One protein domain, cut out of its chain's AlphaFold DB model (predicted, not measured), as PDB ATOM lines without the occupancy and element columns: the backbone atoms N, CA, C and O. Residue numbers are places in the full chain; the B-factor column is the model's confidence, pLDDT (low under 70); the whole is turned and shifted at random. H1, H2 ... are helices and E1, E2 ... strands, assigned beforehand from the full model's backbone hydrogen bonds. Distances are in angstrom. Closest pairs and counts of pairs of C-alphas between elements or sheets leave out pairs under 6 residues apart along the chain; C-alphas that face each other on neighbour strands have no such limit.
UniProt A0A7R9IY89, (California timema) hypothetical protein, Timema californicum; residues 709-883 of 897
ATOM      1  N   VAL A 709     188.888 244.602 152.734       78.25
ATOM      2  CA  VAL A 709     187.451 244.399 152.557       78.25
ATOM      3  C   VAL A 709     187.133 244.624 151.091       78.25
ATOM      4  O   VAL A 709     187.697 245.513 150.440       78.25
ATOM      5  N   GLN A 710     186.252 243.793 150.550       85.50
ATOM      6  CA  GLN A 710     185.755 243.973 149.201       85.50
ATOM      7  C   GLN A 710     184.691 245.069 149.194       85.50
ATOM      8  O   GLN A 710     183.731 245.037 149.959       85.50
ATOM      9  N   CYS A 711     184.852 246.054 148.314       86.69
ATOM     10  CA  CYS A 711     183.811 247.048 148.096       86.69
ATOM     11  C   CYS A 711     182.633 246.422 147.338       86.69
ATOM     12  O   CYS A 711     182.827 245.903 146.243       86.69
ATOM     13  N   GLY A 712     181.407 246.561 147.843       84.88
ATOM     14  CA  GLY A 712     180.201 246.040 147.191       84.88
ATOM     15  C   GLY A 712     179.904 246.661 145.818       84.88
ATOM     16  O   GLY A 712     179.251 246.029 144.997       84.88
ATOM     17  N   ARG A 713     180.414 247.872 145.536       85.19
ATOM     18  CA  ARG A 713     180.167 248.578 144.264       85.19
ATOM     19  C   ARG A 713     181.234 248.302 143.208       85.19
ATOM     20  O   ARG A 713     180.925 247.801 142.138       85.19
ATOM     21  N   CYS A 714     182.496 248.615 143.508       87.00
ATOM     22  CA  CYS A 714     183.589 248.429 142.546       87.00
ATOM     23  C   CYS A 714     184.238 247.044 142.604       87.00
ATOM     24  O   CYS A 714     185.162 246.791 141.840       87.00
ATOM     25  N   ARG A 715     183.818 246.175 143.537       86.62
ATOM     26  CA  ARG A 715     184.330 244.807 143.752       86.62
ATOM     27  C   ARG A 715     185.837 244.691 144.003       86.62
ATOM     28  O   ARG A 715     186.339 243.586 144.178       86.62
ATOM     29  N   ALA A 716     186.544 245.815 144.098       85.62
ATOM     30  CA  ALA A 716     187.961 245.869 144.404       85.62
ATOM     31  C   ALA A 716     188.205 245.659 145.901       85.62
ATOM     32  O   ALA A 716     187.532 246.263 146.747       85.62
ATOM     33  N   PHE A 717     189.218 244.854 146.215       83.06
ATOM     34  CA  PHE A 717     189.745 244.727 147.565       83.06
ATOM     35  C   PHE A 717     190.513 245.991 147.925       83.06
ATOM     36  O   PHE A 717     191.446 246.403 147.234       83.06
ATOM     37  N   LYS A 718     190.096 246.640 149.008       79.38
ATOM     38  CA  LYS A 718     190.763 247.832 149.527       79.38
ATOM     39  C   LYS A 718     191.025 247.642 151.011       79.38
ATOM     40  O   LYS A 718     190.294 246.930 151.695       79.38
ATOM     41  N   HIS A 719     192.059 248.301 151.519       73.81
ATOM     42  CA  HIS A 719     192.248 248.387 152.964       73.81
ATOM     43  C   HIS A 719     191.013 249.000 153.615       73.81
ATOM     44  O   HIS A 719     190.432 249.932 153.049       73.81
ATOM     45  N   TYR A 720     190.674 248.531 154.818       71.38
ATOM     46  CA  TYR A 720     189.601 249.090 155.647       71.38
ATOM     47  C   TYR A 720     189.656 250.625 155.725       71.38
ATOM     48  O   TYR A 720     188.641 251.313 155.652       71.38
ATOM     49  N   ALA A 721     190.874 251.175 155.711       67.44
ATOM     50  CA  ALA A 721     191.147 252.602 155.682       67.44
ATOM     51  C   ALA A 721     190.509 253.393 154.523       67.44
ATOM     52  O   ALA A 721     190.295 254.603 154.579       67.44
ATOM     53  N   ARG A 722     190.238 252.722 153.409       72.00
ATOM     54  CA  ARG A 722     189.655 253.340 152.218       72.00
ATOM     55  C   ARG A 722     188.143 253.233 152.185       72.00
ATOM     56  O   ARG A 722     187.552 253.458 151.133       72.00
ATOM     57  N   PHE A 723     187.512 252.913 153.304       72.94
ATOM     58  CA  PHE A 723     186.071 252.929 153.438       72.94
ATOM     59  C   PHE A 723     185.622 254.093 154.315       72.94
ATOM     60  O   PHE A 723     186.296 254.488 155.267       72.94
ATOM     61  N   ALA A 724     184.499 254.699 153.938       62.91
ATOM     62  CA  ALA A 724     183.931 255.807 154.683       62.91
ATOM     63  C   ALA A 724     183.044 255.252 155.803       62.91
ATOM     64  O   ALA A 724     181.987 254.682 155.540       62.91
ATOM     65  N   LEU A 725     183.495 255.417 157.045       62.75
ATOM     66  CA  LEU A 725     182.650 255.287 158.228       62.75
ATOM     67  C   LEU A 725     181.811 256.560 158.318       62.75
ATOM     68  O   LEU A 725     182.380 257.652 158.318       62.75
ATOM     69  N   HIS A 726     180.493 256.419 158.343       63.97
ATOM     70  CA  HIS A 726     179.565 257.522 158.578       63.97
ATOM     71  C   HIS A 726     178.911 257.344 159.937       63.97
ATOM     72  O   HIS A 726     178.897 256.245 160.492       63.97
ATOM     73  N   ALA A 727     178.257 258.401 160.405       63.00
ATOM     74  CA  ALA A 727     177.512 258.401 161.652       63.00
ATOM     75  C   ALA A 727     176.551 257.223 161.882       63.00
ATOM     76  O   ALA A 727     176.223 256.933 163.024       63.00
ATOM     77  N   ARG A 728     176.081 256.565 160.813       65.81
ATOM     78  CA  ARG A 728     175.087 255.478 160.850       65.81
ATOM     79  C   ARG A 728     175.589 254.144 160.287       65.81
ATOM     80  O   ARG A 728     174.804 253.207 160.168       65.81
ATOM     81  N   THR A 729     176.857 254.032 159.882       65.38
ATOM     82  CA  THR A 729     177.357 252.788 159.268       65.38
ATOM     83  C   THR A 729     177.616 251.724 160.327       65.38
ATOM     84  O   THR A 729     178.609 251.808 161.039       65.38
ATOM     85  N   SER A 730     176.758 250.702 160.382       61.00
ATOM     86  CA  SER A 730     176.969 249.493 161.194       61.00
ATOM     87  C   SER A 730     177.871 248.460 160.508       61.00
ATOM     88  O   SER A 730     178.545 247.681 161.173       61.00
ATOM     89  N   LYS A 731     177.906 248.452 159.166       66.50
ATOM     90  CA  LYS A 731     178.787 247.607 158.347       66.50
ATOM     91  C   LYS A 731     179.441 248.431 157.246       66.50
ATOM     92  O   LYS A 731     178.796 249.243 156.582       66.50
ATOM     93  N   VAL A 732     180.728 248.191 157.031       69.75
ATOM     94  CA  VAL A 732     181.515 248.851 155.995       69.75
ATOM     95  C   VAL A 732     181.448 248.049 154.695       69.75
ATOM     96  O   VAL A 732     182.094 247.017 154.559       69.75
ATOM     97  N   SER A 733     180.646 248.525 153.740       75.88
ATOM     98  CA  SER A 733     180.410 247.845 152.455       75.88
ATOM     99  C   SER A 733     180.875 248.644 151.234       75.88
ATOM    100  O   SER A 733     181.212 248.060 150.207       75.88
ATOM    101  N   ILE A 734     180.934 249.978 151.319       80.19
ATOM    102  CA  ILE A 734     181.226 250.857 150.176       80.19
ATOM    103  C   ILE A 734     182.497 251.664 150.446       80.19
ATOM    104  O   ILE A 734     182.634 252.336 151.470       80.19
ATOM    105  N   CYS A 735     183.446 251.619 149.509       83.25
ATOM    106  CA  CYS A 735     184.683 252.381 149.641       83.25
ATOM    107  C   CYS A 735     184.441 253.896 149.499       83.25
ATOM    108  O   CYS A 735     183.539 254.331 148.785       83.25
ATOM    109  N   SER A 736     185.298 254.707 150.120       79.50
ATOM    110  CA  SER A 736     185.198 256.171 150.153       79.50
ATOM    111  C   SER A 736     185.182 256.809 148.763       79.50
ATOM    112  O   SER A 736     184.511 257.817 148.566       79.50
ATOM    113  N   GLN A 737     185.875 256.207 147.792       82.38
ATOM    114  CA  GLN A 737     185.865 256.663 146.402       82.38
ATOM    115  C   GLN A 737     184.483 256.488 145.761       82.38
ATOM    116  O   GLN A 737     183.928 257.455 145.260       82.38
ATOM    117  N   CYS A 738     183.906 255.284 145.832       84.00
ATOM    118  CA  CYS A 738     182.590 255.005 145.250       84.00
ATOM    119  C   CYS A 738     181.461 255.734 145.982       84.00
ATOM    120  O   CYS A 738     180.450 256.063 145.370       84.00
ATOM    121  N   HIS A 739     181.622 255.960 147.288       80.62
ATOM    122  CA  HIS A 739     180.703 256.790 148.056       80.62
ATOM    123  C   HIS A 739     180.772 258.248 147.595       80.62
ATOM    124  O   HIS A 739     179.748 258.881 147.370       80.62
ATOM    125  N   TRP A 740     181.983 258.784 147.419       80.44
ATOM    126  CA  TRP A 740     182.160 260.143 146.926       80.44
ATOM    127  C   TRP A 740     181.593 260.315 145.515       80.44
ATOM    128  O   TRP A 740     180.851 261.258 145.291       80.44
ATOM    129  N   GLU A 741     181.878 259.394 144.594       81.12
ATOM    130  CA  GLU A 741     181.334 259.436 143.228       81.12
ATOM    131  C   GLU A 741     179.804 259.448 143.230       81.12
ATOM    132  O   GLU A 741     179.194 260.211 142.494       81.12
ATOM    133  N   GLU A 742     179.172 258.681 144.116       80.38
ATOM    134  CA  GLU A 742     177.720 258.713 144.284       80.38
ATOM    135  C   GLU A 742     177.201 260.020 144.879       80.38
ATOM    136  O   GLU A 742     176.180 260.531 144.425       80.38
ATOM    137  N   MET A 743     177.888 260.579 145.874       76.38
ATOM    138  CA  MET A 743     177.521 261.880 146.437       76.38
ATOM    139  C   MET A 743     177.611 262.984 145.385       76.38
ATOM    140  O   MET A 743     176.694 263.803 145.286       76.38
ATOM    141  N   MET A 744     178.662 262.973 144.563       78.12
ATOM    142  CA  MET A 744     178.812 263.920 143.459       78.12
ATOM    143  C   MET A 744     177.800 263.666 142.348       78.12
ATOM    144  O   MET A 744     177.294 264.620 141.780       78.12
ATOM    145  N   ALA A 745     177.437 262.417 142.066       75.19
ATOM    146  CA  ALA A 745     176.404 262.123 141.077       75.19
ATOM    147  C   ALA A 745     175.007 262.575 141.536       75.19
ATOM    148  O   ALA A 745     174.220 263.046 140.722       75.19
ATOM    149  N   ARG A 746     174.686 262.434 142.830       75.75
ATOM    150  CA  ARG A 746     173.332 262.689 143.355       75.75
ATOM    151  C   ARG A 746     173.107 264.114 143.843       75.75
ATOM    152  O   ARG A 746     172.035 264.661 143.632       75.75
ATOM    153  N   SER A 747     174.065 264.660 144.586       68.69
ATOM    154  CA  SER A 747     173.838 265.843 145.427       68.69
ATOM    155  C   SER A 747     174.756 267.021 145.116       68.69
ATOM    156  O   SER A 747     174.379 268.145 145.420       68.69
ATOM    157  N   ARG A 748     175.933 266.784 144.507       80.00
ATOM    158  CA  ARG A 748     176.900 267.827 144.088       80.00
ATOM    159  C   ARG A 748     177.141 268.907 145.155       80.00
ATOM    160  O   ARG A 748     177.291 270.083 144.850       80.00
ATOM    161  N   ILE A 749     177.158 268.502 146.423       77.19
ATOM    162  CA  ILE A 749     177.297 269.420 147.555       77.19
ATOM    163  C   ILE A 749     178.750 269.887 147.654       77.19
ATOM    164  O   ILE A 749     179.668 269.061 147.650       77.19
ATOM    165  N   ASP A 750     178.958 271.192 147.844       78.19
ATOM    166  CA  ASP A 750     180.266 271.709 148.235       78.19
ATOM    167  C   ASP A 750     180.534 271.453 149.726       78.19
ATOM    168  O   ASP A 750     179.898 272.015 150.620       78.19
ATOM    169  N   LEU A 751     181.512 270.588 150.002       80.38
ATOM    170  CA  LEU A 751     181.976 270.284 151.356       80.38
ATOM    171  C   LEU A 751     183.049 271.269 151.859       80.38
ATOM    172  O   LEU A 751     183.524 271.130 152.988       80.38
ATOM    173  N   GLY A 752     183.478 272.238 151.044       81.19
ATOM    174  CA  GLY A 752     184.480 273.259 151.364       81.19
ATOM    175  C   GLY A 752     184.225 273.991 152.688       81.19
ATOM    176  O   GLY A 752     185.061 273.872 153.590       81.19
ATOM    177  N   PRO A 753     183.079 274.673 152.858       83.00
ATOM    178  CA  PRO A 753     182.758 275.407 154.085       83.00
ATOM    179  C   PRO A 753     182.738 274.505 155.327       83.00
ATOM    180  O   PRO A 753     183.351 274.807 156.349       83.00
ATOM    181  N   TYR A 754     182.146 273.317 155.212       86.12
ATOM    182  CA  TYR A 754     182.058 272.350 156.310       86.12
ATOM    183  C   TYR A 754     183.423 271.763 156.698       86.12
ATOM    184  O   TYR A 754     183.654 271.441 157.863       86.12
ATOM    185  N   ARG A 755     184.373 271.666 155.754       85.00
ATOM    186  CA  ARG A 755     185.772 271.316 156.054       85.00
ATOM    187  C   ARG A 755     186.474 272.396 156.874       85.00
ATOM    188  O   ARG A 755     187.303 272.038 157.709       85.00
ATOM    189  N   LEU A 756     186.176 273.675 156.636       83.38
ATOM    190  CA  LEU A 756     186.731 274.781 157.425       83.38
ATOM    191  C   LEU A 756     186.189 274.742 158.853       83.38
ATOM    192  O   LEU A 756     186.984 274.727 159.791       83.38
ATOM    193  N   ILE A 757     184.871 274.586 159.008       87.44
ATOM    194  CA  ILE A 757     184.224 274.430 160.318       87.44
ATOM    195  C   ILE A 757     184.818 273.230 161.073       87.44
ATOM    196  O   ILE A 757     185.278 273.369 162.203       87.44
ATOM    197  N   ALA A 758     184.925 272.063 160.428       87.94
ATOM    198  CA  ALA A 758     185.531 270.876 161.036       87.94
ATOM    199  C   ALA A 758     187.009 271.081 161.422       87.94
ATOM    200  O   ALA A 758     187.468 270.558 162.438       87.94
ATOM    201  N   ARG A 759     187.779 271.824 160.614       86.25
ATOM    202  CA  ARG A 759     189.183 272.140 160.910       86.25
ATOM    203  C   ARG A 759     189.297 273.051 162.129       86.25
ATOM    204  O   ARG A 759     190.148 272.781 162.972       86.25
ATOM    205  N   TYR A 760     188.442 274.066 162.224       84.75
ATOM    206  CA  TYR A 760     188.396 274.981 163.361       84.75
ATOM    207  C   TYR A 760     188.103 274.229 164.662       84.75
ATOM    208  O   TYR A 760     188.893 274.326 165.597       84.75
ATOM    209  N   ILE A 761     187.064 273.382 164.679       88.62
ATOM    210  CA  ILE A 761     186.704 272.553 165.845       88.62
ATOM    211  C   ILE A 761     187.882 271.670 166.260       88.62
ATOM    212  O   ILE A 761     188.320 271.667 167.404       88.62
ATOM    213  N   ARG A 762     188.473 270.933 165.316       87.19
ATOM    214  CA  ARG A 762     189.604 270.046 165.628       87.19
ATOM    215  C   ARG A 762     190.815 270.810 166.152       87.19
ATOM    216  O   ARG A 762     191.568 270.281 166.962       87.19
ATOM    217  N   GLN A 763     191.035 272.035 165.681       84.75
ATOM    218  CA  GLN A 763     192.112 272.885 166.173       84.75
ATOM    219  C   GLN A 763     191.802 273.445 167.566       84.75
ATOM    220  O   GLN A 763     192.709 273.488 168.396       84.75
ATOM    221  N   SER A 764     190.557 273.846 167.846       85.94
ATOM    222  CA  SER A 764     190.151 274.329 169.168       85.94
ATOM    223  C   SER A 764     190.243 273.228 170.222       85.94
ATOM    224  O   SER A 764     190.797 273.469 171.291       85.94
ATOM    225  N   GLU A 765     189.807 272.009 169.899       86.75
ATOM    226  CA  GLU A 765     189.908 270.846 170.791       86.75
ATOM    227  C   GLU A 765     191.374 270.485 171.082       86.75
ATOM    228  O   GLU A 765     191.749 270.272 172.234       86.75
ATOM    229  N   ARG A 766     192.252 270.541 170.067       82.81
ATOM    230  CA  ARG A 766     193.702 270.338 170.252       82.81
ATOM    231  C   ARG A 766     194.338 271.381 171.158       82.81
ATOM    232  O   ARG A 766     195.169 271.027 171.984       82.81
ATOM    233  N   LYS A 767     193.965 272.656 171.011       84.69
ATOM    234  CA  LYS A 767     194.474 273.734 171.876       84.69
ATOM    235  C   LYS A 767     194.088 273.523 173.344       84.69
ATOM    236  O   LYS A 767     194.800 274.006 174.215       84.69
ATOM    237  N   ARG A 768     192.987 272.811 173.605       82.25
ATOM    238  CA  ARG A 768     192.490 272.489 174.951       82.25
ATOM    239  C   ARG A 768     192.986 271.142 175.490       82.25
ATOM    240  O   ARG A 768     192.764 270.856 176.657       82.25
ATOM    241  N   GLY A 769     193.664 270.333 174.670       78.88
ATOM    242  CA  GLY A 769     194.136 268.999 175.057       78.88
ATOM    243  C   GLY A 769     193.055 267.909 175.050       78.88
ATOM    244  O   GLY A 769     193.285 266.826 175.578       78.88
ATOM    245  N   CYS A 770     191.892 268.164 174.440       79.25
ATOM    246  CA  CYS A 770     190.770 267.223 174.380       79.25
ATOM    247  C   CYS A 770     190.886 266.330 173.138       79.25
ATOM    248  O   CYS A 770     190.277 266.597 172.102       79.25
ATOM    249  N   TYR A 771     191.715 265.287 173.207       70.50
ATOM    250  CA  TYR A 771     191.989 264.390 172.071       70.50
ATOM    251  C   TYR A 771     190.931 263.290 171.869       70.50
ATOM    252  O   TYR A 771     190.848 262.727 170.780       70.50
ATOM    253  N   SER A 772     190.098 263.027 172.880       70.25
ATOM    254  CA  SER A 772     188.992 262.055 172.874       70.25
ATOM    255  C   SER A 772     187.669 262.621 172.341       70.25
ATOM    256  O   SER A 772     186.625 262.002 172.493       70.25
ATOM    257  N   SER A 773     187.665 263.817 171.744       76.38
ATOM    258  CA  SER A 773     186.424 264.399 171.222       76.38
ATOM    259  C   SER A 773     185.924 263.662 169.969       76.38
ATOM    260  O   SER A 773     186.671 263.412 169.012       76.38
ATOM    261  N   ILE A 774     184.604 263.459 169.897       82.00
ATOM    262  CA  ILE A 774     183.871 262.944 168.725       82.00
ATOM    263  C   ILE A 774     184.185 263.742 167.437       82.00
ATOM    264  O   ILE A 774     184.073 263.211 166.325       82.00
ATOM    265  N   ALA A 775     184.655 264.993 167.554       82.00
ATOM    266  CA  ALA A 775     185.104 265.829 166.433       82.00
ATOM    267  C   ALA A 775     186.149 265.149 165.523       82.00
ATOM    268  O   ALA A 775     186.226 265.437 164.317       82.00
ATOM    269  N   PHE A 776     186.978 264.263 166.082       78.00
ATOM    270  CA  PHE A 776     188.017 263.552 165.332       78.00
ATOM    271  C   PHE A 776     187.469 262.341 164.568       78.00
ATOM    272  O   PHE A 776     187.974 262.037 163.485       78.00
ATOM    273  N   ILE A 777     186.393 261.722 165.062       76.75
ATOM    274  CA  ILE A 777     185.729 260.576 164.424       76.75
ATOM    275  C   ILE A 777     184.836 261.040 163.263       76.75
ATOM    276  O   ILE A 777     184.836 260.427 162.190       76.75
ATOM    277  N   MET A 778     184.091 262.137 163.449       78.12
ATOM    278  CA  MET A 778     183.126 262.631 162.461       78.12
ATOM    279  C   MET A 778     183.766 262.953 161.105       78.12
ATOM    280  O   MET A 778     184.812 263.603 161.011       78.12
ATOM    281  N   ARG A 779     183.116 262.549 160.010       79.00
ATOM    282  CA  ARG A 779     183.536 262.896 158.643       79.00
ATOM    283  C   ARG A 779     182.911 264.217 158.198       79.00
ATOM    284  O   ARG A 779     181.940 264.697 158.765       79.00
ATOM    285  N   TYR A 780     183.441 264.807 157.125       81.56
ATOM    286  CA  TYR A 780     182.971 266.106 156.616       81.56
ATOM    287  C   TYR A 780     181.483 266.120 156.228       81.56
ATOM    288  O   TYR A 780     180.831 267.146 156.381       81.56
ATOM    289  N   TYR A 781     180.933 264.985 155.784       79.62
ATOM    290  CA  TYR A 781     179.499 264.867 155.501       79.62
ATOM    291  C   TYR A 781     178.639 264.876 156.775       79.62
ATOM    292  O   TYR A 781     177.530 265.403 156.769       79.62
ATOM    293  N   ASP A 782     179.157 264.347 157.885       83.56
ATOM    294  CA  ASP A 782     178.465 264.393 159.173       83.56
ATOM    295  C   ASP A 782     178.353 265.848 159.669       83.56
ATOM    296  O   ASP A 782     177.300 266.255 160.156       83.56
ATOM    297  N   PHE A 783     179.395 266.665 159.449       87.44
ATOM    298  CA  PHE A 783     179.348 268.113 159.698       87.44
ATOM    299  C   PHE A 783     178.377 268.845 158.760       87.44
ATOM    300  O   PHE A 783     177.659 269.729 159.219       87.44
ATOM    301  N   TYR A 784     178.308 268.465 157.478       87.31
ATOM    302  CA  TYR A 784     177.295 268.987 156.551       87.31
ATOM    303  C   TYR A 784     175.877 268.727 157.069       87.31
ATOM    304  O   TYR A 784     175.065 269.647 157.135       87.31
ATOM    305  N   TYR A 785     175.584 267.492 157.485       86.88
ATOM    306  CA  TYR A 785     174.268 267.144 158.016       86.88
ATOM    307  C   TYR A 785     173.955 267.920 159.301       86.88
ATOM    308  O   TYR A 785     172.859 268.462 159.439       86.88
ATOM    309  N   LEU A 786     174.925 268.025 160.216       90.62
ATOM    310  CA  LEU A 786     174.775 268.788 161.453       90.62
ATOM    311  C   LEU A 786     174.424 270.254 161.162       90.62
ATOM    312  O   LEU A 786     173.427 270.761 161.668       90.62
ATOM    313  N   VAL A 787     175.181 270.923 160.299       90.56
ATOM    314  CA  VAL A 787     174.954 272.343 160.001       90.56
ATOM    315  C   VAL A 787     173.669 272.555 159.189       90.56
ATOM    316  O   VAL A 787     172.836 273.365 159.578       90.56
ATOM    317  N   GLN A 788     173.454 271.799 158.108       87.94
ATOM    318  CA  GLN A 788     172.343 272.036 157.179       87.94
ATOM    319  C   GLN A 788     171.000 271.488 157.677       87.94
ATOM    320  O   GLN A 788     169.967 272.114 157.459       87.94
ATOM    321  N   LYS A 789     170.970 270.295 158.286       87.88
ATOM    322  CA  LYS A 789     169.709 269.626 158.658       87.88
ATOM    323  C   LYS A 789     169.307 269.873 160.107       87.88
ATOM    324  O   LYS A 789     168.117 270.025 160.355       87.88
ATOM    325  N   ILE A 790     170.264 269.940 161.034       89.19
ATOM    326  CA  ILE A 790     169.969 270.180 162.458       89.19
ATOM    327  C   ILE A 790     169.955 271.684 162.751       89.19
ATOM    328  O   ILE A 790     168.998 272.196 163.330       89.19
ATOM    329  N   TRP A 791     170.985 272.408 162.308       89.62
ATOM    330  CA  TRP A 791     171.107 273.848 162.560       89.62
ATOM    331  C   TRP A 791     170.529 274.746 161.458       89.62
ATOM    332  O   TRP A 791     170.440 275.952 161.667       89.62
ATOM    333  N   GLN A 792     170.081 274.177 160.332       88.25
ATOM    334  CA  GLN A 792     169.464 274.899 159.206       88.25
ATOM    335  C   GLN A 792     170.356 275.984 158.571       88.25
ATOM    336  O   GLN A 792     169.847 276.900 157.930       88.25
ATOM    337  N   SER A 793     171.680 275.866 158.715       84.81
ATOM    338  CA  SER A 793     172.684 276.793 158.162       84.81
ATOM    339  C   SER A 793     172.497 278.255 158.577       84.81
ATOM    340  O   SER A 793     172.792 279.161 157.802       84.81
ATOM    341  N   ARG A 794     172.011 278.478 159.804       86.75
ATOM    342  CA  ARG A 794     171.818 279.802 160.412       86.75
ATOM    343  C   ARG A 794     172.533 279.887 161.753       86.75
ATOM    344  O   ARG A 794     172.525 278.898 162.493       86.75
ATOM    345  N   SER A 795     173.108 281.044 162.091       87.50
ATOM    346  CA  SER A 795     173.549 281.274 163.473       87.50
ATOM    347  C   SER A 795     172.349 281.205 164.420       87.50
ATOM    348  O   SER A 795     171.220 281.531 164.054       87.50
ATOM    349  N   ALA A 796     172.567 280.700 165.631       85.62
ATOM    350  CA  ALA A 796     171.488 280.519 166.589       85.62
ATOM    351  C   ALA A 796     170.944 281.858 167.118       85.62
ATOM    352  O   ALA A 796     169.774 281.900 167.485       85.62
ATOM    353  N   ILE A 797     171.781 282.905 167.142       85.06
ATOM    354  CA  ILE A 797     171.474 284.222 167.714       85.06
ATOM    355  C   ILE A 797     171.115 285.219 166.597       85.06
ATOM    356  O   ILE A 797     169.944 285.552 166.461       85.06
ATOM    357  N   ASN A 798     172.067 285.624 165.745       81.75
ATOM    358  CA  ASN A 798     171.828 286.610 164.671       81.75
ATOM    359  C   ASN A 798     171.149 286.065 163.394       81.75
ATOM    360  O   ASN A 798     170.986 286.804 162.428       81.75
ATOM    361  N   GLU A 799     170.818 284.771 163.331       83.75
ATOM    362  CA  GLU A 799     170.298 284.084 162.132       83.75
ATOM    363  C   GLU A 799     171.127 284.274 160.842       83.75
ATOM    364  O   GLU A 799     170.622 284.122 159.726       83.75
ATOM    365  N   CYS A 800     172.430 284.543 160.969       81.81
ATOM    366  CA  CYS A 800     173.321 284.772 159.835       81.81
ATOM    367  C   CYS A 800     173.410 283.528 158.934       81.81
ATOM    368  O   CYS A 800     173.639 282.416 159.416       81.81
ATOM    369  N   LEU A 801     173.252 283.724 157.620       82.06
ATOM    370  CA  LEU A 801     173.244 282.663 156.600       82.06
ATOM    371  C   LEU A 801     174.630 282.393 155.990       82.06
ATOM    372  O   LEU A 801     174.812 281.424 155.246       82.06
ATOM    373  N   GLU A 802     175.618 283.247 156.262       80.81
ATOM    374  CA  GLU A 802     176.926 283.158 155.620       80.81
ATOM    375  C   GLU A 802     177.784 282.032 156.226       80.81
ATOM    376  O   GLU A 802     178.504 282.211 157.208       80.81
ATOM    377  N   LEU A 803     177.770 280.861 155.580       81.44
ATOM    378  CA  LEU A 803     178.486 279.640 155.993       81.44
ATOM    379  C   LEU A 803     179.974 279.829 156.341       81.44
ATOM    380  O   LEU A 803     180.514 279.052 157.127       81.44
ATOM    381  N   LYS A 804     180.654 280.825 155.759       79.12
ATOM    382  CA  LYS A 804     182.078 281.103 156.020       79.12
ATOM    383  C   LYS A 804     182.322 281.770 157.378       79.12
ATOM    384  O   LYS A 804     183.382 281.536 157.961       79.12
ATOM    385  N   ARG A 805     181.357 282.541 157.888       82.38
ATOM    386  CA  ARG A 805     181.412 283.234 159.193       82.38
ATOM    387  C   ARG A 805     180.873 282.386 160.339       82.38
ATOM    388  O   ARG A 805     181.085 282.708 161.504       82.38
ATOM    389  N   LEU A 806     180.192 281.289 160.014       88.44
ATOM    390  CA  LEU A 806     179.646 280.378 161.008       88.44
ATOM    391  C   LEU A 806     180.738 279.494 161.628       88.44
ATOM    392  O   LEU A 806     181.632 278.967 160.952       88.44
ATOM    393  N   ARG A 807     180.634 279.293 162.939       88.25
ATOM    394  CA  ARG A 807     181.478 278.433 163.767       88.25
ATOM    395  C   ARG A 807     180.605 277.561 164.648       88.25
ATOM    396  O   ARG A 807     179.642 278.015 165.254       88.25
ATOM    397  N   LEU A 808     180.974 276.289 164.740       91.19
ATOM    398  CA  LEU A 808     180.429 275.383 165.744       91.19
ATOM    399  C   LEU A 808     181.355 275.420 166.957       91.19
ATOM    400  O   LEU A 808     182.487 274.942 166.877       91.19
ATOM    401  N   CYS A 809     180.882 275.979 168.064       89.69
ATOM    402  CA  CYS A 809     181.591 275.970 169.343       89.69
ATOM    403  C   CYS A 809     180.880 275.045 170.343       89.69
ATOM    404  O   CYS A 809     179.817 274.499 170.040       89.69
ATOM    405  N   ARG A 810     181.518 274.785 171.491       91.50
ATOM    406  CA  ARG A 810     180.914 274.000 172.577       91.50
ATOM    407  C   ARG A 810     179.764 274.798 173.183       91.50
ATOM    408  O   ARG A 810     179.925 276.001 173.335       91.50
ATOM    409  N   TRP A 811     178.661 274.128 173.506       90.88
ATOM    410  CA  TRP A 811     177.548 274.755 174.225       90.88
ATOM    411  C   TRP A 811     177.876 274.883 175.717       90.88
ATOM    412  O   TRP A 811     177.869 275.971 176.273       90.88
ATOM    413  N   ASP A 812     178.262 273.775 176.341       88.31
ATOM    414  CA  ASP A 812     178.834 273.719 177.678       88.31
ATOM    415  C   ASP A 812     180.362 273.652 177.570       88.31
ATOM    416  O   ASP A 812     180.929 272.759 176.925       88.31
ATOM    417  N   SER A 813     181.036 274.623 178.191       85.69
ATOM    418  CA  SER A 813     182.495 274.733 178.175       85.69
ATOM    419  C   SER A 813     183.185 273.600 178.942       85.69
ATOM    420  O   SER A 813     184.320 273.255 178.596       85.69
ATOM    421  N   THR A 814     182.502 273.005 179.926       86.19
ATOM    422  CA  THR A 814     183.046 271.967 180.813       86.19
ATOM    423  C   THR A 814     183.136 270.602 180.136       86.19
ATOM    424  O   THR A 814     184.057 269.833 180.408       86.19
ATOM    425  N   GLN A 815     182.219 270.314 179.213       86.69
ATOM    426  CA  GLN A 815     182.158 269.050 178.486       86.69
ATOM    427  C   GLN A 815     182.918 269.129 177.163       86.69
ATOM    428  O   GLN A 815     183.056 270.197 176.564       86.69
ATOM    429  N   ASP A 816     183.388 267.986 176.666       87.31
ATOM    430  CA  ASP A 816     184.030 267.908 175.357       87.31
ATOM    431  C   ASP A 816     183.059 268.217 174.216       87.31
ATOM    432  O   ASP A 816     181.833 268.079 174.332       87.31
ATOM    433  N   TRP A 817     183.614 268.658 173.084       91.62
ATOM    434  CA  TRP A 817     182.791 268.944 171.919       91.62
ATOM    435  C   TRP A 817     182.133 267.659 171.408       91.62
ATOM    436  O   TRP A 817     182.799 266.644 171.180       91.62
ATOM    437  N   SER A 818     180.827 267.726 171.172       90.12
ATOM    438  CA  SER A 818     180.041 266.661 170.550       90.12
ATOM    439  C   SER A 818     178.867 267.262 169.763       90.12
ATOM    440  O   SER A 818     178.493 268.411 170.009       90.12
ATOM    441  N   PRO A 819     178.222 266.513 168.847       89.88
ATOM    442  CA  PRO A 819     177.030 266.991 168.136       89.88
ATOM    443  C   PRO A 819     175.881 267.435 169.053       89.88
ATOM    444  O   PRO A 819     175.028 268.213 168.636       89.88
ATOM    445  N   TRP A 820     175.861 266.941 170.290       90.62
ATOM    446  CA  TRP A 820     174.879 267.262 171.325       90.62
ATOM    447  C   TRP A 820     175.441 268.124 172.462       90.62
ATOM    448  O   TRP A 820     174.805 268.259 173.497       90.62
ATOM    449  N   ASN A 821     176.632 268.684 172.264       91.56
ATOM    450  CA  ASN A 821     177.226 269.741 173.071       91.56
ATOM    451  C   ASN A 821     177.836 270.787 172.123       91.56
ATOM    452  O   ASN A 821     179.031 271.087 172.163       91.56
ATOM    453  N   CYS A 822     177.035 271.273 171.173       92.00
ATOM    454  CA  CYS A 822     177.495 272.256 170.199       92.00
ATOM    455  C   CYS A 822     176.462 273.348 169.941       92.00
ATOM    456  O   CYS A 822     175.265 273.114 170.060       92.00
ATOM    457  N   ILE A 823     176.925 274.527 169.543       92.50
ATOM    458  CA  ILE A 823     176.072 275.615 169.072       92.50
ATOM    459  C   ILE A 823     176.692 276.258 167.833       92.50
ATOM    460  O   ILE A 823     177.912 276.429 167.751       92.50
ATOM    461  N   LEU A 824     175.851 276.552 166.837       92.38
ATOM    462  CA  LEU A 824     176.254 277.217 165.599       92.38
ATOM    463  C   LEU A 824     176.089 278.729 165.767       92.38
ATOM    464  O   LEU A 824     174.963 279.207 165.872       92.38
ATOM    465  N   LEU A 825     177.200 279.455 165.790       92.06
ATOM    466  CA  LEU A 825     177.266 280.896 166.036       92.06
ATOM    467  C   LEU A 825     178.124 281.588 164.977       92.06
ATOM    468  O   LEU A 825     178.878 280.938 164.257       92.06
ATOM    469  N   GLU A 826     178.020 282.903 164.885       89.81
ATOM    470  CA  GLU A 826     178.968 283.728 164.138       89.81
ATOM    471  C   GLU A 826     180.331 283.813 164.856       89.81
ATOM    472  O   GLU A 826     180.418 283.580 166.057       89.81
ATOM    473  N   ASP A 827     181.410 284.166 164.153       84.81
ATOM    474  CA  ASP A 827     182.754 284.335 164.730       84.81
ATOM    475  C   ASP A 827     182.788 285.227 165.989       84.81
ATOM    476  O   ASP A 827     183.434 284.870 166.977       84.81
ATOM    477  N   VAL A 828     182.085 286.366 165.982       85.19
ATOM    478  CA  VAL A 828     182.040 287.302 167.124       85.19
ATOM    479  C   VAL A 828     181.210 286.727 168.272       85.19
ATOM    480  O   VAL A 828     181.664 286.691 169.416       85.19
ATOM    481  N   GLU A 829     180.029 286.190 167.956       88.81
ATOM    482  CA  GLU A 829     179.144 285.519 168.913       88.81
ATOM    483  C   GLU A 829     179.837 284.327 169.587       88.81
ATOM    484  O   GLU A 829     179.724 284.137 170.793       88.81
ATOM    485  N   ALA A 830     180.594 283.531 168.828       88.25
ATOM    486  CA  ALA A 830     181.322 282.379 169.338       88.25
ATOM    487  C   ALA A 830     182.434 282.801 170.307       88.25
ATOM    488  O   ALA A 830     182.618 282.160 171.342       88.25
ATOM    489  N   LYS A 831     183.167 283.886 170.007       87.94
ATOM    490  CA  LYS A 831     184.172 284.451 170.925       87.94
ATOM    491  C   LYS A 831     183.516 284.906 172.236       87.94
ATOM    492  O   LYS A 831     184.063 284.610 173.295       87.94
ATOM    493  N   ALA A 832     182.354 285.560 172.166       87.31
ATOM    494  CA  ALA A 832     181.596 285.990 173.342       87.31
ATOM    495  C   ALA A 832     181.058 284.796 174.148       87.31
ATOM    496  O   ALA A 832     181.286 284.715 175.352       87.31
ATOM    497  N   HIS A 833     180.437 283.817 173.483       89.25
ATOM    498  CA  HIS A 833     179.895 282.612 174.116       89.25
ATOM    499  C   HIS A 833     180.967 281.825 174.879       89.25
ATOM    500  O   HIS A 833     180.738 281.361 175.990       89.25
ATOM    501  N   LEU A 834     182.181 281.728 174.330       86.31
ATOM    502  CA  LEU A 834     183.290 281.038 174.992       86.31
ATOM    503  C   LEU A 834     183.785 281.719 176.282       86.31
ATOM    504  O   LEU A 834     184.527 281.084 177.031       86.31
ATOM    505  N   GLN A 835     183.418 282.979 176.537       86.94
ATOM    506  CA  GLN A 835     183.747 283.703 177.772       86.94
ATOM    507  C   GLN A 835     182.658 283.570 178.850       86.94
ATOM    508  O   GLN A 835     182.881 283.969 179.996       86.94
ATOM    509  N   VAL A 836     181.501 282.996 178.507       85.75
ATOM    510  CA  VAL A 836     180.367 282.820 179.419       85.75
ATOM    511  C   VAL A 836     180.689 281.756 180.471       85.75
ATOM    512  O   VAL A 836     181.117 280.648 180.145       85.75
ATOM    513  N   LYS A 837     180.484 282.096 181.752       79.12
ATOM    514  CA  LYS A 837     180.734 281.198 182.894       79.12
ATOM    515  C   LYS A 837     179.512 280.359 183.274       79.12
ATOM    516  O   LYS A 837     179.677 279.181 183.575       79.12
ATOM    517  N   SER A 838     178.315 280.947 183.251       81.38
ATOM    518  CA  SER A 838     177.041 280.287 183.559       81.38
ATOM    519  C   SER A 838     176.057 280.455 182.400       81.38
ATOM    520  O   SER A 838     175.746 281.566 181.970       81.38
ATOM    521  N   LEU A 839     175.571 279.329 181.869       82.69
ATOM    522  CA  LEU A 839     174.604 279.322 180.766       82.69
ATOM    523  C   LEU A 839     173.197 279.731 181.222       82.69
ATOM    524  O   LEU A 839     172.459 280.304 180.428       82.69
ATOM    525  N   GLU A 840     172.849 279.445 182.480       81.12
ATOM    526  CA  GLU A 840     171.535 279.729 183.075       81.12
ATOM    527  C   GLU A 840     171.292 281.231 183.251       81.12
ATOM    528  O   GLU A 840     170.192 281.698 182.985       81.12
ATOM    529  N   ASP A 841     172.331 281.993 183.607       81.56
ATOM    530  CA  ASP A 841     172.210 283.440 183.828       81.56
ATOM    531  C   ASP A 841     172.272 284.248 182.522       81.56
ATOM    532  O   ASP A 841     171.858 285.404 182.481       81.56
ATOM    533  N   THR A 842     172.834 283.665 181.456       84.19
ATOM    534  CA  THR A 842     173.142 284.394 180.211       84.19
ATOM    535  C   THR A 842     172.099 284.177 179.115       84.19
ATOM    536  O   THR A 842     171.869 285.075 178.306       84.19
ATOM    537  N   TYR A 843     171.482 282.991 179.044       87.44
ATOM    538  CA  TYR A 843     170.546 282.630 177.977       87.44
ATOM    539  C   TYR A 843     169.136 282.375 178.506       87.44
ATOM    540  O   TYR A 843     168.953 281.620 179.454       87.44
ATOM    541  N   ASP A 844     168.143 282.922 177.801       89.38
ATOM    542  CA  ASP A 844     166.723 282.712 178.087       89.38
ATOM    543  C   ASP A 844     166.301 281.231 177.992       89.38
ATOM    544  O   ASP A 844     166.789 280.470 177.147       89.38
ATOM    545  N   ASP A 845     165.342 280.829 178.827       88.75
ATOM    546  CA  ASP A 845     164.873 279.445 178.973       88.75
ATOM    547  C   ASP A 845     164.318 278.877 177.664       88.75
ATOM    548  O   ASP A 845     164.598 277.729 177.300       88.75
ATOM    549  N   MET A 846     163.594 279.697 176.898       88.12
ATOM    550  CA  MET A 846     163.055 279.300 175.594       88.12
ATOM    551  C   MET A 846     164.168 279.020 174.583       88.12
ATOM    552  O   MET A 846     164.073 278.094 173.769       88.12
ATOM    553  N   PHE A 847     165.247 279.803 174.633       89.31
ATOM    554  CA  PHE A 847     166.405 279.598 173.774       89.31
ATOM    555  C   PHE A 847     167.164 278.325 174.157       89.31
ATOM    556  O   PHE A 847     167.509 277.533 173.274       89.31
ATOM    557  N   ARG A 848     167.357 278.076 175.459       90.19
ATOM    558  CA  ARG A 848     167.973 276.837 175.960       90.19
ATOM    559  C   ARG A 848     167.180 275.608 175.519       90.19
ATOM    560  O   ARG A 848     167.759 274.711 174.909       90.19
ATOM    561  N   ALA A 849     165.855 275.622 175.674       89.88
ATOM    562  CA  ALA A 849     164.983 274.539 175.214       89.88
ATOM    563  C   ALA A 849     165.098 274.286 173.696       89.88
ATOM    564  O   ALA A 849     165.137 273.138 173.243       89.88
ATOM    565  N   LYS A 850     165.223 275.345 172.883       90.50
ATOM    566  CA  LYS A 850     165.434 275.236 171.426       90.50
ATOM    567  C   LYS A 850     166.781 274.588 171.083       90.50
ATOM    568  O   LYS A 850     166.861 273.786 170.148       90.50
ATOM    569  N   VAL A 851     167.842 274.929 171.814       91.06
ATOM    570  CA  VAL A 851     169.176 274.328 171.646       91.06
ATOM    571  C   VAL A 851     169.163 272.858 172.073       91.06
ATOM    572  O   VAL A 851     169.624 272.000 171.317       91.06
ATOM    573  N   GLU A 852     168.546 272.542 173.209       91.25
ATOM    574  CA  GLU A 852     168.388 271.169 173.699       91.25
ATOM    575  C   GLU A 852     167.581 270.297 172.735       91.25
ATOM    576  O   GLU A 852     167.961 269.155 172.462       91.25
ATOM    577  N   GLN A 853     166.517 270.834 172.132       91.38
ATOM    578  CA  GLN A 853     165.757 270.128 171.102       91.38
ATOM    579  C   GLN A 853     166.650 269.762 169.906       91.38
ATOM    580  O   GLN A 853     166.604 268.631 169.411       91.38
ATOM    581  N   LYS A 854     167.516 270.681 169.456       91.38
ATOM    582  CA  LYS A 854     168.491 270.401 168.388       91.38
ATOM    583  C   LYS A 854     169.515 269.351 168.816       91.38
ATOM    584  O   LYS A 854     169.836 268.463 168.023       91.38
ATOM    585  N   HIS A 855     169.993 269.396 170.060       92.75
ATOM    586  CA  HIS A 855     170.881 268.367 170.611       92.75
ATOM    587  C   HIS A 855     170.205 267.001 170.679       92.75
ATOM    588  O   HIS A 855     170.844 265.998 170.368       92.75
ATOM    589  N   PHE A 856     168.918 266.937 171.018       90.81
ATOM    590  CA  PHE A 856     168.157 265.691 171.025       90.81
ATOM    591  C   PHE A 856     168.056 265.083 169.619       90.81
ATOM    592  O   PHE A 856     168.365 263.905 169.426       90.81
ATOM    593  N   VAL A 857     167.738 265.901 168.607       90.88
ATOM    594  CA  VAL A 857     167.750 265.472 167.196       90.88
ATOM    595  C   VAL A 857     169.146 264.988 166.782       90.88
ATOM    596  O   VAL A 857     169.275 263.960 166.109       90.88
ATOM    597  N   ALA A 858     170.204 265.672 167.229       89.50
ATOM    598  CA  ALA A 858     171.579 265.248 166.992       89.50
ATOM    599  C   ALA A 858     171.888 263.889 167.643       89.50
ATOM    600  O   ALA A 858     172.431 263.012 166.972       89.50
ATOM    601  N   LYS A 859     171.503 263.665 168.909       87.69
ATOM    602  CA  LYS A 859     171.694 262.379 169.608       87.69
ATOM    603  C   LYS A 859     171.007 261.225 168.881       87.69
ATOM    604  O   LYS A 859     171.604 260.160 168.741       87.69
ATOM    605  N   LEU A 860     169.792 261.435 168.372       86.12
ATOM    606  CA  LEU A 860     169.073 260.413 167.607       86.12
ATOM    607  C   LEU A 860     169.827 260.035 166.326       86.12
ATOM    608  O   LEU A 860     170.046 258.850 166.055       86.12
ATOM    609  N   TYR A 861     170.271 261.035 165.560       84.19
ATOM    610  CA  TYR A 861     170.969 260.804 164.296       84.19
ATOM    611  C   TYR A 861     172.372 260.200 164.485       84.19
ATOM    612  O   TYR A 861     172.765 259.302 163.736       84.19
ATOM    613  N   PHE A 862     173.116 260.666 165.492       84.38
ATOM    614  CA  PHE A 862     174.503 260.278 165.777       84.38
ATOM    615  C   PHE A 862     174.635 259.177 166.846       84.38
ATOM    616  O   PHE A 862     175.728 258.941 167.355       84.38
ATOM    617  N   SER A 863     173.555 258.462 167.165       81.69
ATOM    618  CA  SER A 863     173.525 257.438 168.224       81.69
ATOM    619  C   SER A 863     174.600 256.349 168.082       81.69
ATOM    620  O   SER A 863     175.170 255.907 169.077       81.69
ATOM    621  N   GLN A 864     174.933 255.938 166.854       77.62
ATOM    622  CA  GLN A 864     175.994 254.953 166.605       77.62
ATOM    623  C   GLN A 864     177.406 255.540 166.775       77.62
ATOM    624  O   GLN A 864     178.322 254.805 167.134       77.62
ATOM    625  N   LEU A 865     177.600 256.852 166.574       76.44
ATOM    626  CA  LEU A 865     178.881 257.495 166.892       76.44
ATOM    627  C   LEU A 865     179.144 257.483 168.390       76.44
ATOM    628  O   LEU A 865     180.266 257.191 168.774       76.44
ATOM    629  N   GLY A 866     178.121 257.728 169.215       72.88
ATOM    630  CA  GLY A 866     178.257 257.643 170.673       72.88
ATOM    631  C   GLY A 866     178.704 256.255 171.142       72.88
ATOM    632  O   GLY A 866     179.554 256.147 172.014       72.88
ATOM    633  N   LYS A 867     178.213 255.185 170.501       74.25
ATOM    634  CA  LYS A 867     178.658 253.809 170.790       74.25
ATOM    635  C   LYS A 867     180.108 253.555 170.368       74.25
ATOM    636  O   LYS A 867     180.856 252.913 171.095       74.25
ATOM    637  N   ASN A 868     180.509 254.067 169.202       70.62
ATOM    638  CA  ASN A 868     181.890 253.950 168.724       70.62
ATOM    639  C   ASN A 868     182.869 254.733 169.615       70.62
ATOM    640  O   ASN A 868     183.984 254.279 169.840       70.62
ATOM    641  N   ASP A 869     182.444 255.892 170.110       72.69
ATOM    642  CA  ASP A 869     183.188 256.758 171.027       72.69
ATOM    643  C   ASP A 869     183.419 256.089 172.391       72.69
ATOM    644  O   ASP A 869     184.552 256.027 172.873       72.69
ATOM    645  N   GLN A 870     182.368 255.484 172.957       72.81
ATOM    646  CA  GLN A 870     182.454 254.668 174.174       72.81
ATOM    647  C   GLN A 870     183.427 253.505 173.991       72.81
ATOM    648  O   GLN A 870     184.378 253.378 174.756       72.81
ATOM    649  N   TYR A 871     183.269 252.734 172.912       69.56
ATOM    650  CA  TYR A 871     184.178 251.631 172.613       69.56
ATOM    651  C   TYR A 871     185.633 252.094 172.467       69.56
ATOM    652  O   TYR A 871     186.532 251.445 172.985       69.56
ATOM    653  N   LEU A 872     185.892 253.194 171.753       66.38
ATOM    654  CA  LEU A 872     187.248 253.720 171.542       66.38
ATOM    655  C   LEU A 872     187.907 254.172 172.846       66.38
ATOM    656  O   LEU A 872     189.122 254.039 173.018       66.38
ATOM    657  N   THR A 873     187.098 254.711 173.755       69.38
ATOM    658  CA  THR A 873     187.534 255.128 175.087       69.38
ATOM    659  C   THR A 873     187.864 253.914 175.946       69.38
ATOM    660  O   THR A 873     188.919 253.883 176.575       69.38
ATOM    661  N   GLU A 874     187.024 252.881 175.901       71.69
ATOM    662  CA  GLU A 874     187.224 251.614 176.613       71.69
ATOM    663  C   GLU A 874     188.398 250.794 176.050       71.69
ATOM    664  O   GLU A 874     189.138 250.173 176.808       71.69
ATOM    665  N   SER A 875     188.612 250.813 174.730       65.94
ATOM    666  CA  SER A 875     189.697 250.078 174.070       65.94
ATOM    667  C   SER A 875     191.054 250.782 174.153       65.94
ATOM    668  O   SER A 875     192.085 250.167 173.878       65.94
ATOM    669  N   GLY A 876     191.076 252.073 174.502       62.41
ATOM    670  CA  GLY A 876     192.288 252.894 174.522       62.41
ATOM    671  C   GLY A 876     192.887 253.163 173.134       62.41
ATOM    672  O   GLY A 876     194.010 253.655 173.032       62.41
ATOM    673  N   GLU A 877     192.166 252.868 172.047       63.34
ATOM    674  CA  GLU A 877     192.658 252.986 170.664       63.34
ATOM    675  C   GLU A 877     192.473 254.386 170.050       63.34
ATOM    676  O   GLU A 877     192.687 254.578 168.851       63.34
ATOM    677  N   TRP A 878     192.126 255.395 170.854       62.75
ATOM    678  CA  TRP A 878     191.948 256.784 170.404       62.75
ATOM    679  C   TRP A 878     193.140 257.348 169.624       62.75
ATOM    680  O   TRP A 878     192.958 258.022 168.608       62.75
ATOM    681  N   TYR A 879     194.365 257.001 170.025       55.06
ATOM    682  CA  TYR A 879     195.589 257.419 169.332       55.06
ATOM    683  C   TYR A 879     195.682 256.877 167.889       55.06
ATOM    684  O   TYR A 879     196.390 257.434 167.048       55.06
ATOM    685  N   GLN A 880     194.974 255.790 167.562       52.72
ATOM    686  CA  GLN A 880     194.973 255.222 166.211       52.72
ATOM    687  C   GLN A 880     194.110 256.046 165.253       52.72
ATOM    688  O   GLN A 880     194.498 256.201 164.096       52.72
ATOM    689  N   VAL A 881     193.012 256.637 165.746       53.53
ATOM    690  CA  VAL A 881     192.143 257.570 164.998       53.53
ATOM    691  C   VAL A 881     192.903 258.848 164.611       53.53
ATOM    692  O   VAL A 881     192.604 259.478 163.594       53.53
ATOM    693  N   GLU A 882     193.909 259.217 165.410       45.00
ATOM    694  CA  GLU A 882     194.765 260.390 165.216       45.00
ATOM    695  C   GLU A 882     195.756 260.224 164.051       45.00
ATOM    696  O   GLU A 882     195.980 261.149 163.259       45.00
ATOM    697  N   THR A 883     196.322 259.024 163.897       35.53
ATOM    698  CA  THR A 883     197.089 258.666 162.699       35.53
ATOM    699  C   THR A 883     196.122 258.391 161.548       35.53
ATOM    700  O   THR A 883     194.954 258.108 161.756       35.53
TER     701      THR A 883
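Overview. This is residues 709 to 883 of the 897 residues of the protein "(California timema) hypothetical protein" of Timema californicum (UniProt A0A7R9IY89). A small hairpin of two strands, E2 and E3, is set among helices: H2 and H4 pack on E2, H3 crosses H2 and touches the long H6 with its closest C-alpha at its last residue, Ile 790, and H6 passes close to E3 at Ile 823. At one end of the long axis lie E1, H1 and the loops around them, loosely placed, and at the other end lies H5; H7 leads off from H6 to the small H8. The printed part has 175 residues with eight named helices and three named strands, in the order E1 H1 H2 H3 E2 E3 H4 H5 H6 H7 H8, and is mostly helix. It is compact, with a radius of gyration of the C-alphas of 17.1 A, and spans 56 by 37 by 27 A.

Arrangement. Begin at E2, residues 806 to 809, and E3, residues 823 to 826, an antiparallel hairpin at 139 degrees; N 807 and O 825 are 2.7 A apart, within hydrogen-bond range, as are N 823 and O 809 at 2.9 A. Look next at H2, residues 752 to 768: its closest C-alpha to E2 is that of Ile 757, 6.0 A from Arg 807. H4, residues 827 to 833, has its closest C-alpha to E2 at Asp 827, 6.1 A from Arg 807. H3, residues 780 to 790, touches residues 754 to 758 of H2, about perpendicular at 80 degrees, the C-alphas of Tyr 754 and Tyr 784 being closest at 5.8 A. H3 also touches residues 854 to 858 of H6, residues 845 to 861, opposite ways at a steep tilt of 44 degrees; C-alphas 790 and 854 are closest, 6.1 A. H7, residues 863 to 875, meets H6 only through their link, and is close but not clearly touching to H8, residues 878 to 882, with C-alphas 872 and 878 closest at 5.7 A. H5, residues 839 to 842, meets H6 only through their link. H1, residues 736 to 746, touches no helix. E1, residues 717 to 719, pairs with no named strand. In H1, H2, H3, H4, H6 and H7 every O i to N i+4 pair is within hydrogen-bond range; in H8 0 of 1 is, beside 2 of 2 O i to N i+3 pairs, and H5 is too short for an O i to N i+4 pair.

Along the chain. Find C-alpha 717 at (189.745, 244.727, 147.565), where E1 begins. H1 runs 15.1 A, H2 24.9 A, H3 14.8 A, H6 24.5 A and H7 18.7 A from first to last C-alpha. Find C-alpha 845 at (164.873, 279.445, 178.973), where H6 begins, and C-alpha 882 at (194.765, 260.390, 165.216), where H8 ends.

Size, cuts and confidence. The two C-alphas farthest apart, those of Arg 715 and Asp 841, are 57.0 A apart. The printed part has no cut. The links E1 to H1, H2 to H3, H3 to E2 and E2 to E3 are long. Mean pLDDT of the printed part is 81.1, and residues 724 to 732 and 875 to 883 are among those under 70.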